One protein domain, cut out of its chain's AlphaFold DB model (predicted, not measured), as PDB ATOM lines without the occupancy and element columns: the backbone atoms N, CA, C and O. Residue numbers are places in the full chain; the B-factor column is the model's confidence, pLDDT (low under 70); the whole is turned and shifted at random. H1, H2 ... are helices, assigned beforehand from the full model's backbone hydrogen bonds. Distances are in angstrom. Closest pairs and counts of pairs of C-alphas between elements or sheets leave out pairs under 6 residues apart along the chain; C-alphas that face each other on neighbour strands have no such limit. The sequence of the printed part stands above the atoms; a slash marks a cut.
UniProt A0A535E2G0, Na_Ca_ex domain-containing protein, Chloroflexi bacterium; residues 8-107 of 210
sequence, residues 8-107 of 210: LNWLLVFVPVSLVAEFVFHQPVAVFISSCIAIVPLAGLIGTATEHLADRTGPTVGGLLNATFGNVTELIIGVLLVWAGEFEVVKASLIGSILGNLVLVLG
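Overview. This is residues 8 to 107 of the 210 residues of the protein "Na_Ca_ex domain-containing protein" of Chloroflexi bacterium (UniProt A0A535E2G0). One long helix, H2, makes the long axis, with H1 folded back over its first part and H3 folded back along its last part. From near the middle of H2 a further hairpin, H4 and H5, leads away, and residues 98 to 107 of H5 stick out free. The printed part has 100 residues with five named helices, H1 to H5 in chain order, and no named strand; the class is all helix. It is only just loose, close to compact, with a radius of gyration of the C-alphas of 15.7 A, and elongated, spanning 48 by 31 by 31 A.

Along the chain. H2, residues 28 to 57, runs 41.3 A from C-alpha 28 at (203.840, 185.977, 113.946) to C-alpha 57 at (163.494, 189.938, 105.877), with a kink of 28 degrees near residue 38. H1 is residues 8 to 23, 25.6 A. H3 is residues 59 to 69 and H4 residues 72 to 83. H5, residues 87 to 107, is 28.7 A long, has a kink of 36 degrees near residue 100 and ends at C-alpha 107 at (187.240, 184.396, 85.543).

Arrangement. H2 touches H1 with residues 28 to 42 alone, closest at the C-alphas of Ser 18 and Val 31, 4.8 A; this hairpin runs opposite ways at a steep tilt of 45 degrees. With residues 46 to 56 alone H2 touches H3, closest at the C-alphas of Ala 54 and Gly 62, 3.6 A, a hairpin at a shallow tilt of 7 degrees. H2 and H4 are close but not clearly touching; their closest C-alphas, Ala 43 and Thr 73, are 6.3 A apart. H3 and H4 meet only through their link. H4, with residues 78 to 82 alone, touches residues 87 to 93 of H5, a hairpin at a shallow tilt of 20 degrees, closest at the C-alphas of Gly 78 and Val 90, 5.5 A. H5 is apart from H1, H2 and H3. Every O i to N i+4 pair is within hydrogen-bond range in H3 and H4, against 7 of 12 in H1, 22 of 26 in H2 and 15 of 17 in H5.

Size, cuts and confidence. The C-alphas farthest apart, those of Phe 25 and Pro 59, are 47.7 A apart. The printed part has no cut, and its four links are tight. The mean pLDDT of the printed part is 93.2, and no printed residue is under 70.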
ATOM      1  N   LEU A   8     184.554 173.127 103.057       84.38
ATOM      2  CA  LEU A   8     185.483 174.160 103.525       84.38
ATOM      3  C   LEU A   8     185.585 174.205 105.060       84.38
ATOM      4  O   LEU A   8     186.611 174.603 105.594       84.38
ATOM      5  N   ASN A   9     184.560 173.720 105.767       89.19
ATOM      6  CA  ASN A   9     184.484 173.661 107.228       89.19
ATOM      7  C   ASN A   9     185.661 172.935 107.899       89.19
ATOM      8  O   ASN A   9     185.938 173.212 109.060       89.19
ATOM      9  N   TRP A  10     186.382 172.051 107.196       90.69
ATOM     10  CA  TRP A  10     187.593 171.430 107.752       90.69
ATOM     11  C   TRP A  10     188.664 172.468 108.126       90.69
ATOM     12  O   TRP A  10     189.403 172.281 109.088       90.69
ATOM     13  N   LEU A  11     188.708 173.602 107.418       94.00
ATOM     14  CA  LEU A  11     189.652 174.687 107.687       94.00
ATOM     15  C   LEU A  11     189.366 175.414 109.013       94.00
ATOM     16  O   LEU A  11     190.221 176.158 109.478       94.00
ATOM     17  N   LEU A  12     188.222 175.178 109.672       94.44
ATOM     18  CA  LEU A  12     187.938 175.757 110.993       94.44
ATOM     19  C   LEU A  12     188.925 175.296 112.068       94.44
ATOM     20  O   LEU A  12     189.097 175.990 113.066       94.44
ATOM     21  N   VAL A  13     189.625 174.175 111.853       95.44
ATOM     22  CA  VAL A  13     190.722 173.744 112.731       95.44
ATOM     23  C   VAL A  13     191.830 174.796 112.829       95.44
ATOM     24  O   VAL A  13     192.534 174.847 113.832       95.44
ATOM     25  N   PHE A  14     191.965 175.684 111.837       96.62
ATOM     26  CA  PHE A  14     192.965 176.745 111.873       96.62
ATOM     27  C   PHE A  14     192.649 177.861 112.882       96.62
ATOM     28  O   PHE A  14     193.561 178.595 113.243       96.62
ATOM     29  N   VAL A  15     191.413 177.952 113.400       96.19
ATOM     30  CA  VAL A  15     191.042 178.906 114.465       96.19
ATOM     31  C   VAL A  15     191.774 178.600 115.781       96.19
ATOM     32  O   VAL A  15     192.482 179.467 116.281       96.19
ATOM     33  N   PRO A  16     191.675 177.394 116.375       96.38
ATOM     34  CA  PRO A  16     192.468 177.087 117.563       96.38
ATOM     35  C   PRO A  16     193.972 177.027 117.261       96.38
ATOM     36  O   PRO A  16     194.771 177.361 118.130       96.38
ATOM     37  N   VAL A  17     194.378 176.648 116.043       96.25
ATOM     38  CA  VAL A  17     195.801 176.646 115.653       96.25
ATOM     39  C   VAL A  17     196.389 178.055 115.670       96.25
ATOM     40  O   VAL A  17     197.518 178.207 116.134       96.25
ATOM     41  N   SER A  18     195.656 179.080 115.220       96.00
ATOM     42  CA  SER A  18     196.158 180.459 115.253       96.00
ATOM     43  C   SER A  18     196.351 180.959 116.683       96.00
ATOM     44  O   SER A  18     197.395 181.529 116.987       96.00
ATOM     45  N   LEU A  19     195.421 180.639 117.588       95.94
ATOM     46  CA  LEU A  19     195.542 180.967 119.013       95.94
ATOM     47  C   LEU A  19     196.747 180.268 119.660       95.94
ATOM     48  O   LEU A  19     197.509 180.886 120.397       95.94
ATOM     49  N   VAL A  20     196.966 178.983 119.365       96.44
ATOM     50  CA  VAL A  20     198.138 178.253 119.873       96.44
ATOM     51  C   VAL A  20     199.439 178.837 119.301       96.44
ATOM     52  O   VAL A  20     200.423 178.983 120.027       96.44
ATOM     53  N   ALA A  21     199.456 179.210 118.018       95.94
ATOM     54  CA  ALA A  21     200.608 179.852 117.388       95.94
ATOM     55  C   ALA A  21     200.954 181.208 118.028       95.94
ATOM     56  O   ALA A  21     202.135 181.549 118.110       95.94
ATOM     57  N   GLU A  22     199.949 181.944 118.506       96.00
ATOM     58  CA  GLU A  22     200.112 183.226 119.192       96.00
ATOM     59  C   GLU A  22     200.591 183.034 120.634       96.00
ATOM     60  O   GLU A  22     201.672 183.500 120.985       96.00
ATOM     61  N   PHE A  23     199.833 182.296 121.449       96.38
ATOM     62  CA  PHE A  23     200.053 182.236 122.899       96.38
ATOM     63  C   PHE A  23     201.116 181.228 123.343       96.38
ATOM     64  O   PHE A  23     201.696 181.388 124.416       96.38
ATOM     65  N   VAL A  24     201.364 180.170 122.567       95.69
ATOM     66  CA  VAL A  24     202.349 179.135 122.928       95.69
ATOM     67  C   VAL A  24     203.648 179.367 122.175       95.69
ATOM     68  O   VAL A  24     204.714 179.483 122.777       95.69
ATOM     69  N   PHE A  25     203.567 179.456 120.847       92.94
ATOM     70  CA  PHE A  25     204.757 179.474 119.998       92.94
ATOM     71  C   PHE A  25     205.280 180.879 119.681       92.94
ATOM     72  O   PHE A  25     206.438 180.994 119.279       92.94
ATOM     73  N   HIS A  26     204.469 181.926 119.870       94.56
ATOM     74  CA  HIS A  26     204.817 183.322 119.586       94.56
ATOM     75  C   HIS A  26     205.412 183.511 118.178       94.56
ATOM     76  O   HIS A  26     206.425 184.184 118.004       94.56
ATOM     77  N   GLN A  27     204.813 182.870 117.165       94.88
ATOM     78  CA  GLN A  27     205.289 182.879 115.774       94.88
ATOM     79  C   GLN A  27     204.386 183.759 114.891       94.88
ATOM     80  O   GLN A  27     203.376 183.263 114.383       94.88
ATOM     81  N   PRO A  28     204.737 185.035 114.623       94.50
ATOM     82  CA  PRO A  28     203.840 185.977 113.946       94.50
ATOM     83  C   PRO A  28     203.426 185.527 112.540       94.50
ATOM     84  O   PRO A  28     202.268 185.652 112.155       94.50
ATOM     85  N   VAL A  29     204.355 184.933 111.783       96.69
ATOM     86  CA  VAL A  29     204.081 184.421 110.430       96.69
ATOM     87  C   VAL A  29     203.100 183.246 110.472       96.69
ATOM     88  O   VAL A  29     202.198 183.159 109.640       96.69
ATOM     89  N   ALA A  30     203.238 182.356 111.460       96.12
ATOM     90  CA  ALA A  30     202.330 181.227 111.625       96.12
ATOM     91  C   ALA A  30     200.928 181.698 112.032       96.12
ATOM     92  O   ALA A  30     199.945 181.206 111.477       96.12
ATOM     93  N   VAL A  31     200.830 182.681 112.936       97.38
ATOM     94  CA  VAL A  31     199.559 183.318 113.318       97.38
ATOM     95  C   VAL A  31     198.891 183.950 112.102       97.38
ATOM     96  O   VAL A  31     197.711 183.703 111.864       97.38
ATOM     97  N   PHE A  32     199.641 184.698 111.291       95.88
ATOM     98  CA  PHE A  32     199.120 185.333 110.083       95.88
ATOM     99  C   PHE A  32     198.546 184.306 109.099       95.88
ATOM    100  O   PHE A  32     197.368 184.372 108.749       95.88
ATOM    101  N   ILE A  33     199.342 183.306 108.704       97.50
ATOM    102  CA  ILE A  33     198.920 182.299 107.715       97.50
ATOM    103  C   ILE A  33     197.727 181.488 108.230       97.50
ATOM    104  O   ILE A  33     196.748 181.302 107.506       97.50
ATOM    105  N   SER A  34     197.784 181.011 109.477       97.12
ATOM    106  CA  SER A  34     196.687 180.233 110.065       97.12
ATOM    107  C   SER A  34     195.406 181.058 110.195       97.12
ATOM    108  O   SER A  34     194.337 180.558 109.850       97.12
ATOM    109  N   SER A  35     195.501 182.335 110.574       96.38
ATOM    110  CA  SER A  35     194.350 183.244 110.631       96.38
ATOM    111  C   SER A  35     193.745 183.485 109.246       96.38
ATOM    112  O   SER A  35     192.530 183.388 109.091       96.38
ATOM    113  N   CYS A  36     194.565 183.709 108.212       95.38
ATOM    114  CA  CYS A  36     194.080 183.839 106.834       95.38
ATOM    115  C   CYS A  36     193.300 182.597 106.380       95.38
ATOM    116  O   CYS A  36     192.226 182.724 105.793       95.38
ATOM    117  N   ILE A  37     193.805 181.395 106.677       96.50
ATOM    118  CA  ILE A  37     193.128 180.137 106.327       96.50
ATOM    119  C   ILE A  37     191.829 179.972 107.127       96.50
ATOM    120  O   ILE A  37     190.818 179.557 106.563       96.50
ATOM    121  N   ALA A  38     191.832 180.324 108.414       96.31
ATOM    122  CA  ALA A  38     190.662 180.246 109.286       96.31
ATOM    123  C   ALA A  38     189.523 181.185 108.850       96.31
ATOM    124  O   ALA A  38     188.347 180.839 108.976       96.31
ATOM    125  N   ILE A  39     189.858 182.353 108.294       95.25
ATOM    126  CA  ILE A  39     188.882 183.333 107.802       95.25
ATOM    127  C   ILE A  39     188.065 182.784 106.622       95.25
ATOM    128  O   ILE A  39     186.875 183.079 106.520       95.25
ATOM    129  N   VAL A  40     188.653 181.954 105.755       93.75
ATOM    130  CA  VAL A  40     187.993 181.420 104.547       93.75
ATOM    131  C   VAL A  40     186.665 180.694 104.847       93.75
ATOM    132  O   VAL A  40     185.636 181.093 104.294       93.75
ATOM    133  N   PRO A  41     186.611 179.657 105.709       94.00
ATOM    134  CA  PRO A  41     185.346 179.012 106.060       94.00
ATOM    135  C   PRO A  41     184.424 179.913 106.891       94.00
ATOM    136  O   PRO A  41     183.209 179.831 106.724       94.00
ATOM    137  N   LEU A  42     184.965 180.784 107.752       93.56
ATOM    138  CA  LEU A  42     184.161 181.707 108.561       93.56
ATOM    139  C   LEU A  42     183.379 182.690 107.683       93.56
ATOM    140  O   LEU A  42     182.177 182.860 107.877       93.56
ATOM    141  N   ALA A  43     184.031 183.268 106.673       92.31
ATOM    142  CA  ALA A  43     183.386 184.139 105.696       92.31
ATOM    143  C   ALA A  43     182.271 183.400 104.936       92.31
ATOM    144  O   ALA A  43     181.177 183.938 104.765       92.31
ATOM    145  N   GLY A  44     182.507 182.140 104.552       90.38
ATOM    146  CA  GLY A  44     181.486 181.295 103.927       90.38
ATOM    147  C   GLY A  44     180.263 181.063 104.822       90.38
ATOM    148  O   GLY A  44     179.130 181.213 104.365       90.38
ATOM    149  N   LEU A  45     180.479 180.757 106.107       92.56
ATOM    150  CA  LEU A  45     179.402 180.556 107.083       92.56
ATOM    151  C   LEU A  45     178.579 181.828 107.306       92.56
ATOM    152  O   LEU A  45     177.349 181.758 107.321       92.56
ATOM    153  N   ILE A  46     179.238 182.983 107.433       92.38
ATOM    154  CA  ILE A  46     178.559 184.279 107.555       92.38
ATOM    155  C   ILE A  46     177.736 184.567 106.297       92.38
ATOM    156  O   ILE A  46     176.574 184.958 106.412       92.38
ATOM    157  N   GLY A  47     178.289 184.326 105.105       90.19
ATOM    158  CA  GLY A  47     177.577 184.499 103.838       90.19
ATOM    159  C   GLY A  47     176.311 183.641 103.765       90.19
ATOM    160  O   GLY A  47     175.223 184.161 103.530       90.19
ATOM    161  N   THR A  48     176.420 182.346 104.075       90.00
ATOM    162  CA  THR A  48     175.259 181.439 104.106       90.00
ATOM    163  C   THR A  48     174.236 181.842 105.172       90.00
ATOM    164  O   THR A  48     173.032 181.765 104.934       90.00
ATOM    165  N   ALA A  49     174.669 182.283 106.356       91.19
ATOM    166  CA  ALA A  49     173.758 182.775 107.391       91.19
ATOM    167  C   ALA A  49     173.022 184.051 106.943       91.19
ATOM    168  O   ALA A  49     171.819 184.189 107.172       91.19
ATOM    169  N   THR A  50     173.732 184.948 106.261       90.94
ATOM    170  CA  THR A  50     173.191 186.201 105.721       90.94
ATOM    171  C   THR A  50     172.148 185.942 104.649       90.94
ATOM    172  O   THR A  50     171.098 186.574 104.670       90.94
ATOM    173  N   GLU A  51     172.395 184.991 103.750       88.31
ATOM    174  CA  GLU A  51     171.451 184.608 102.697       88.31
ATOM    175  C   GLU A  51     170.138 184.076 103.296       88.31
ATOM    176  O   GLU A  51     169.056 184.574 102.977       88.31
ATOM    177  N   HIS A  52     170.225 183.169 104.275       90.31
ATOM    178  CA  HIS A  52     169.043 182.663 104.981       90.31
ATOM    179  C   HIS A  52     168.274 183.751 105.740       90.31
ATOM    180  O   HIS A  52     167.049 183.659 105.879       90.31
ATOM    181  N   LEU A  53     168.974 184.755 106.274       89.88
ATOM    182  CA  LEU A  53     168.342 185.883 106.948       89.88
ATOM    183  C   LEU A  53     167.667 186.816 105.935       89.88
ATOM    184  O   LEU A  53     166.506 187.181 106.124       89.88
ATOM    185  N   ALA A  54     168.355 187.134 104.836       89.25
ATOM    186  CA  ALA A  54     167.863 187.996 103.769       89.25
ATOM    187  C   ALA A  54     166.554 187.466 103.161       89.25
ATOM    188  O   ALA A  54     165.605 188.238 102.979       89.25
ATOM    189  N   ASP A  55     166.463 186.148 102.964       88.62
ATOM    190  CA  ASP A  55     165.265 185.457 102.473       88.62
ATOM    191  C   ASP A  55     164.030 185.657 103.367       88.62
ATOM    192  O   ASP A  55     162.893 185.602 102.891       88.62
ATOM    193  N   ARG A  56     164.228 185.915 104.668       91.69
ATOM    194  CA  ARG A  56     163.142 186.095 105.648       91.69
ATOM    195  C   ARG A  56     162.796 187.556 105.935       91.69
ATOM    196  O   ARG A  56     161.736 187.815 106.496       91.69
ATOM    197  N   THR A  57     163.649 188.503 105.550       88.69
ATOM    198  CA  THR A  57     163.494 189.938 105.877       88.69
ATOM    199  C   THR A  57     162.886 190.792 104.758       88.69
ATOM    200  O   THR A  57     162.612 191.974 104.954       88.69
ATOM    201  N   GLY A  58     162.635 190.202 103.585       85.88
ATOM    202  CA  GLY A  58     162.072 190.889 102.420       85.88
ATOM    203  C   GLY A  58     163.125 191.596 101.549       85.88
ATOM    204  O   GLY A  58     164.269 191.749 101.967       85.88
ATOM    205  N   PRO A  59     162.773 192.037 100.324       84.44
ATOM    206  CA  PRO A  59     163.759 192.390  99.294       84.44
ATOM    207  C   PRO A  59     164.703 193.545  99.653       84.44
ATOM    208  O   PRO A  59     165.898 193.460  99.392       84.44
ATOM    209  N   THR A  60     164.186 194.622 100.251       84.62
ATOM    210  CA  THR A  60     164.988 195.814 100.574       84.62
ATOM    211  C   THR A  60     165.934 195.557 101.744       84.62
ATOM    212  O   THR A  60     167.129 195.814 101.638       84.62
ATOM    213  N   VAL A  61     165.415 195.005 102.846       87.06
ATOM    214  CA  VAL A  61     166.219 194.692 104.038       87.06
ATOM    215  C   VAL A  61     167.187 193.548 103.744       87.06
ATOM    216  O   VAL A  61     168.353 193.638 104.104       87.06
ATOM    217  N   GLY A  62     166.751 192.521 103.013       88.31
ATOM    218  CA  GLY A  62     167.610 191.419 102.587       88.31
ATOM    219  C   GLY A  62     168.740 191.870 101.662       88.31
ATOM    220  O   GLY A  62     169.874 191.427 101.821       88.31
ATOM    221  N   GLY A  63     168.468 192.814 100.752       86.56
ATOM    222  CA  GLY A  63     169.501 193.443  99.928       86.56
ATOM    223  C   GLY A  63     170.547 194.190 100.759       86.56
ATOM    224  O   GLY A  63     171.743 194.022 100.523       86.56
ATOM    225  N   LEU A  64     170.110 194.954 101.767       87.75
ATOM    226  CA  LEU A  64     171.011 195.660 102.683       87.75
ATOM    227  C   LEU A  64     171.837 194.684 103.534       87.75
ATOM    228  O   LEU A  64     173.048 194.845 103.647       87.75
ATOM    229  N   LEU A  65     171.208 193.638 104.077       90.88
ATOM    230  CA  LEU A  65     171.895 192.601 104.846       90.88
ATOM    231  C   LEU A  65     172.971 191.906 104.015       90.88
ATOM    232  O   LEU A  65     174.094 191.766 104.487       90.88
ATOM    233  N   ASN A  66     172.665 191.524 102.773       88.56
ATOM    234  CA  ASN A  66     173.646 190.903 101.886       88.56
ATOM    235  C   ASN A  66     174.808 191.849 101.553       88.56
ATOM    236  O   ASN A  66     175.953 191.421 101.473       88.56
ATOM    237  N   ALA A  67     174.538 193.143 101.399       88.00
ATOM    238  CA  ALA A  67     175.581 194.125 101.140       88.00
ATOM    239  C   ALA A  67     176.546 194.306 102.315       88.00
ATOM    240  O   ALA A  67     177.759 194.359 102.111       88.00
ATOM    241  N   THR A  68     176.011 194.397 103.534       89.88
ATOM    242  CA  THR A  68     176.806 194.616 104.745       89.88
ATOM    243  C   THR A  68     177.462 193.323 105.216       89.88
ATOM    244  O   THR A  68     178.681 193.262 105.343       89.88
ATOM    245  N   PHE A  69     176.672 192.270 105.439       90.44
ATOM    246  CA  PHE A  69     177.175 191.014 105.989       90.44
ATOM    247  C   PHE A  69     177.892 190.137 104.960       90.44
ATOM    248  O   PHE A  69     178.824 189.427 105.323       90.44
ATOM    249  N   GLY A  70     177.547 190.246 103.673       87.31
ATOM    250  CA  GLY A  70     178.277 189.562 102.602       87.31
ATOM    251  C   GLY A  70     179.716 190.056 102.427       87.31
ATOM    252  O   GLY A  70     180.559 189.298 101.959       87.31
ATOM    253  N   ASN A  71     180.016 191.285 102.871       92.06
ATOM    254  CA  ASN A  71     181.365 191.865 102.864       92.06
ATOM    255  C   ASN A  71     181.893 192.156 104.283       92.06
ATOM    256  O   ASN A  71     182.860 192.900 104.444       92.06
ATOM    257  N   VAL A  72     181.282 191.599 105.340       94.12
ATOM    258  CA  VAL A  72     181.625 191.988 106.723       94.12
ATOM    259  C   VAL A  72     183.053 191.635 107.101       94.12
ATOM    260  O   VAL A  72     183.676 192.367 107.860       94.12
ATOM    261  N   THR A  73     183.594 190.547 106.556       92.62
ATOM    262  CA  THR A  73     184.988 190.160 106.790       92.62
ATOM    263  C   THR A  73     185.939 191.259 106.322       92.62
ATOM    264  O   THR A  73     186.860 191.624 107.048       92.62
ATOM    265  N   GLU A  74     185.686 191.823 105.140       93.50
ATOM    266  CA  GLU A  74     186.472 192.930 104.595       93.50
ATOM    267  C   GLU A  74     186.287 194.200 105.434       93.50
ATOM    268  O   GLU A  74     187.269 194.848 105.784       93.50
ATOM    269  N   LEU A  75     185.050 194.505 105.843       93.44
ATOM    270  CA  LEU A  75     184.755 195.652 106.705       93.44
ATOM    271  C   LEU A  75     185.464 195.560 108.066       93.44
ATOM    272  O   LEU A  75     186.064 196.537 108.505       93.44
ATOM    273  N   ILE A  76     185.417 194.400 108.729       95.06
ATOM    274  CA  ILE A  76     186.062 194.181 110.032       95.06
ATOM    275  C   ILE A  76     187.576 194.356 109.901       95.06
ATOM    276  O   ILE A  76     188.164 195.117 110.666       95.06
ATOM    277  N   ILE A  77     188.206 193.695 108.923       94.62
ATOM    278  CA  ILE A  77     189.659 193.795 108.711       94.62
ATOM    279  C   ILE A  77     190.048 195.238 108.368       94.62
ATOM    280  O   ILE A  77     191.005 195.761 108.933       94.62
ATOM    281  N   GLY A  78     189.278 195.908 107.506       96.38
ATOM    282  CA  GLY A  78     189.506 197.302 107.143       96.38
ATOM    283  C   GLY A  78     189.457 198.242 108.348       96.38
ATOM    284  O   GLY A  78     190.372 199.039 108.533       96.38
ATOM    285  N   VAL A  79     188.442 198.122 109.212       96.81
ATOM    286  CA  VAL A  79     188.329 198.945 110.430       96.81
ATOM    287  C   VAL A  79     189.489 198.686 111.391       96.81
ATOM    288  O   VAL A  79     190.070 199.643 111.901       96.81
ATOM    289  N   LEU A  80     189.866 197.421 111.608       96.81
ATOM    290  CA  LEU A  80     190.992 197.069 112.481       96.81
ATOM    291  C   LEU A  80     192.321 197.637 111.965       96.81
ATOM    292  O   LEU A  80     193.116 198.146 112.751       96.81
ATOM    293  N   LEU A  81     192.550 197.604 110.651       97.19
ATOM    294  CA  LEU A  81     193.743 198.185 110.038       97.19
ATOM    295  C   LEU A  81     193.743 199.716 110.111       97.19
ATOM    296  O   LEU A  81     194.780 200.303 110.404       97.19
ATOM    297  N   VAL A  82     192.593 200.372 109.914       96.94
ATOM    298  CA  VAL A  82     192.469 201.826 110.131       96.94
ATOM    299  C   VAL A  82     192.805 202.185 111.577       96.94
ATOM    300  O   VAL A  82     193.542 203.139 111.811       96.94
ATOM    301  N   TRP A  83     192.315 201.415 112.551       97.31
ATOM    302  CA  TRP A  83     192.646 201.617 113.965       97.31
ATOM    303  C   TRP A  83     194.129 201.393 114.267       97.31
ATOM    304  O   TRP A  83     194.678 202.070 115.132       97.31
ATOM    305  N   ALA A  84     194.782 200.489 113.538       96.25
ATOM    306  CA  ALA A  84     196.222 200.272 113.615       96.25
ATOM    307  C   ALA A  84     197.054 201.328 112.854       96.25
ATOM    308  O   ALA A  84     198.276 201.307 112.943       96.25
ATOM    309  N   GLY A  85     196.423 202.254 112.119       97.00
ATOM    310  CA  GLY A  85     197.111 203.255 111.292       97.00
ATOM    311  C   GLY A  85     197.614 202.731 109.940       97.00
ATOM    312  O   GLY A  85     198.324 203.440 109.228       97.00
ATOM    313  N   GLU A  86     197.219 201.521 109.543       96.62
ATOM    314  CA  GLU A  86     197.692 200.813 108.346       96.62
ATOM    315  C   GLU A  86     196.873 201.168 107.090       96.62
ATOM    316  O   GLU A  86     196.315 200.312 106.397       96.62
ATOM    317  N   PHE A  87     196.779 202.463 106.775       93.31
ATOM    318  CA  PHE A  87     195.940 202.965 105.677       93.31
ATOM    319  C   PHE A  87     196.346 202.434 104.297       93.31
ATOM    320  O   PHE A  87     195.481 202.209 103.449       93.31
ATOM    321  N   GLU A  88     197.640 202.215 104.057       94.56
ATOM    322  CA  GLU A  88     198.129 201.659 102.788       94.56
ATOM    323  C   GLU A  88     197.658 200.214 102.586       94.56
ATOM    324  O   GLU A  88     197.231 199.846 101.490       94.56
ATOM    325  N   VAL A  89     197.627 199.418 103.659       96.06
ATOM    326  CA  VAL A  89     197.111 198.043 103.618       96.06
ATOM    327  C   VAL A  89     195.606 198.045 103.346       96.06
ATOM    328  O   VAL A  89     195.131 197.254 102.532       96.06
ATOM    329  N   VAL A  90     194.856 198.975 103.948       96.06
ATOM    330  CA  VAL A  90     193.414 199.133 103.688       96.06
ATOM    331  C   VAL A  90     193.165 199.462 102.217       96.06
ATOM    332  O   VAL A  90     192.399 198.758 101.560       96.06
ATOM    333  N   LYS A  91     193.849 200.473 101.665       92.88
ATOM    334  CA  LYS A  91     193.723 200.852 100.245       92.88
ATOM    335  C   LYS A  91     194.051 199.679  99.321       92.88
ATOM    336  O   LYS A  91     193.286 199.394  98.399       92.88
ATOM    337  N   ALA A  92     195.150 198.973  99.591       94.94
ATOM    338  CA  ALA A  92     195.546 197.798  98.822       94.94
ATOM    339  C   ALA A  92     194.496 196.677  98.903       94.94
ATOM    340  O   ALA A  92     194.181 196.063  97.884       94.94
ATOM    341  N   SER A  93     193.910 196.441 100.083       94.88
ATOM    342  CA  SER A  93     192.880 195.416 100.281       94.88
ATOM    343  C   SER A  93     191.578 195.721  99.533       94.88
ATOM    344  O   SER A  93     191.041 194.821  98.893       94.88
ATOM    345  N   LEU A  94     191.132 196.986  99.503       93.25
ATOM    346  CA  LEU A  94     189.933 197.410  98.766       93.25
ATOM    347  C   LEU A  94     190.107 197.214  97.253       93.25
ATOM    348  O   LEU A  94     189.239 196.655  96.579       93.25
ATOM    349  N   ILE A  95     191.259 197.625  96.707       93.00
ATOM    350  CA  ILE A  95     191.596 197.392  95.293       93.00
ATOM    351  C   ILE A  95     191.680 195.884  95.022       93.00
ATOM    352  O   ILE A  95     191.144 195.396  94.024       93.00
ATOM    353  N   GLY A  96     192.313 195.136  95.928       93.88
ATOM    354  CA  GLY A  96     192.431 193.683  95.867       93.88
ATOM    355  C   GLY A  96     191.080 192.969  95.860       93.88
ATOM    356  O   GLY A  96     190.908 192.039  95.079       93.88
ATOM    357  N   SER A  97     190.103 193.419  96.649       93.06
ATOM    358  CA  SER A  97     188.740 192.866  96.678       93.06
ATOM    359  C   SER A  97     188.000 193.105  95.362       93.06
ATOM    360  O   SER A  97     187.414 192.180  94.789       93.06
ATOM    361  N   ILE A  98     188.110 194.316  94.801       92.25
ATOM    362  CA  ILE A  98     187.550 194.637  93.481       92.25
ATOM    363  C   ILE A  98     188.165 193.723  92.413       92.25
ATOM    364  O   ILE A  98     187.440 193.040  91.688       92.25
ATOM    365  N   LEU A  99     189.495 193.657  92.324       93.81
ATOM    366  CA  LEU A  99     190.181 192.808  91.344       93.81
ATOM    367  C   LEU A  99     189.904 191.316  91.575       93.81
ATOM    368  O   LEU A  99     189.700 190.571  90.615       93.81
ATOM    369  N   GLY A 100     189.845 190.881  92.832       94.56
ATOM    370  CA  GLY A 100     189.521 189.514  93.223       94.56
ATOM    371  C   GLY A 100     188.141 189.102  92.723       94.56
ATOM    372  O   GLY A 100     188.000 188.063  92.084       94.56
ATOM    373  N   ASN A 101     187.131 189.949  92.907       92.31
ATOM    374  CA  ASN A 101     185.782 189.658  92.435       92.31
ATOM    375  C   ASN A 101     185.669 189.704  90.901       92.31
ATOM    376  O   ASN A 101     185.030 188.838  90.298       92.31
ATOM    377  N   LEU A 102     186.306 190.684  90.253       92.38
ATOM    378  CA  LEU A 102     186.157 190.918  88.810       92.38
ATOM    379  C   LEU A 102     187.027 190.033  87.925       92.38
ATOM    380  O   LEU A 102     186.614 189.692  86.820       92.38
ATOM    381  N   VAL A 103     188.237 189.704  88.363       94.94
ATOM    382  CA  VAL A 103     189.192 188.931  87.565       94.94
ATOM    383  C   VAL A 103     189.204 187.493  88.046       94.94
ATOM    384  O   VAL A 103     188.936 186.583  87.264       94.94
ATOM    385  N   LEU A 104     189.470 187.277  89.337       95.69
ATOM    386  CA  LEU A 104     189.678 185.933  89.864       95.69
ATOM    387  C   LEU A 104     188.362 185.153  89.966       95.69
ATOM    388  O   LEU A 104     188.231 184.104  89.343       95.69
ATOM    389  N   VAL A 105     187.375 185.659  90.710       94.00
ATOM    390  CA  VAL A 105     186.101 184.956  90.943       94.00
ATOM    391  C   VAL A 105     185.290 184.858  89.656       94.00
ATOM    392  O   VAL A 105     184.835 183.769  89.294       94.00
ATOM    393  N   LEU A 106     185.129 185.966  88.928       93.38
ATOM    394  CA  LEU A 106     184.416 185.965  87.651       93.38
ATOM    395  C   LEU A 106     185.124 185.095  86.601       93.38
ATOM    396  O   LEU A 106     184.473 184.280  85.949       93.38
ATOM    397  N   GLY A 107     186.451 185.206  86.472       94.94
ATOM    398  CA  GLY A 107     187.240 184.396  85.543       94.94
ATOM    399  C   GLY A 107     187.179 182.905  85.869       94.94
ATOM    400  O   GLY A 107     186.928 182.089  84.982       94.94
TER     401      GLY A 107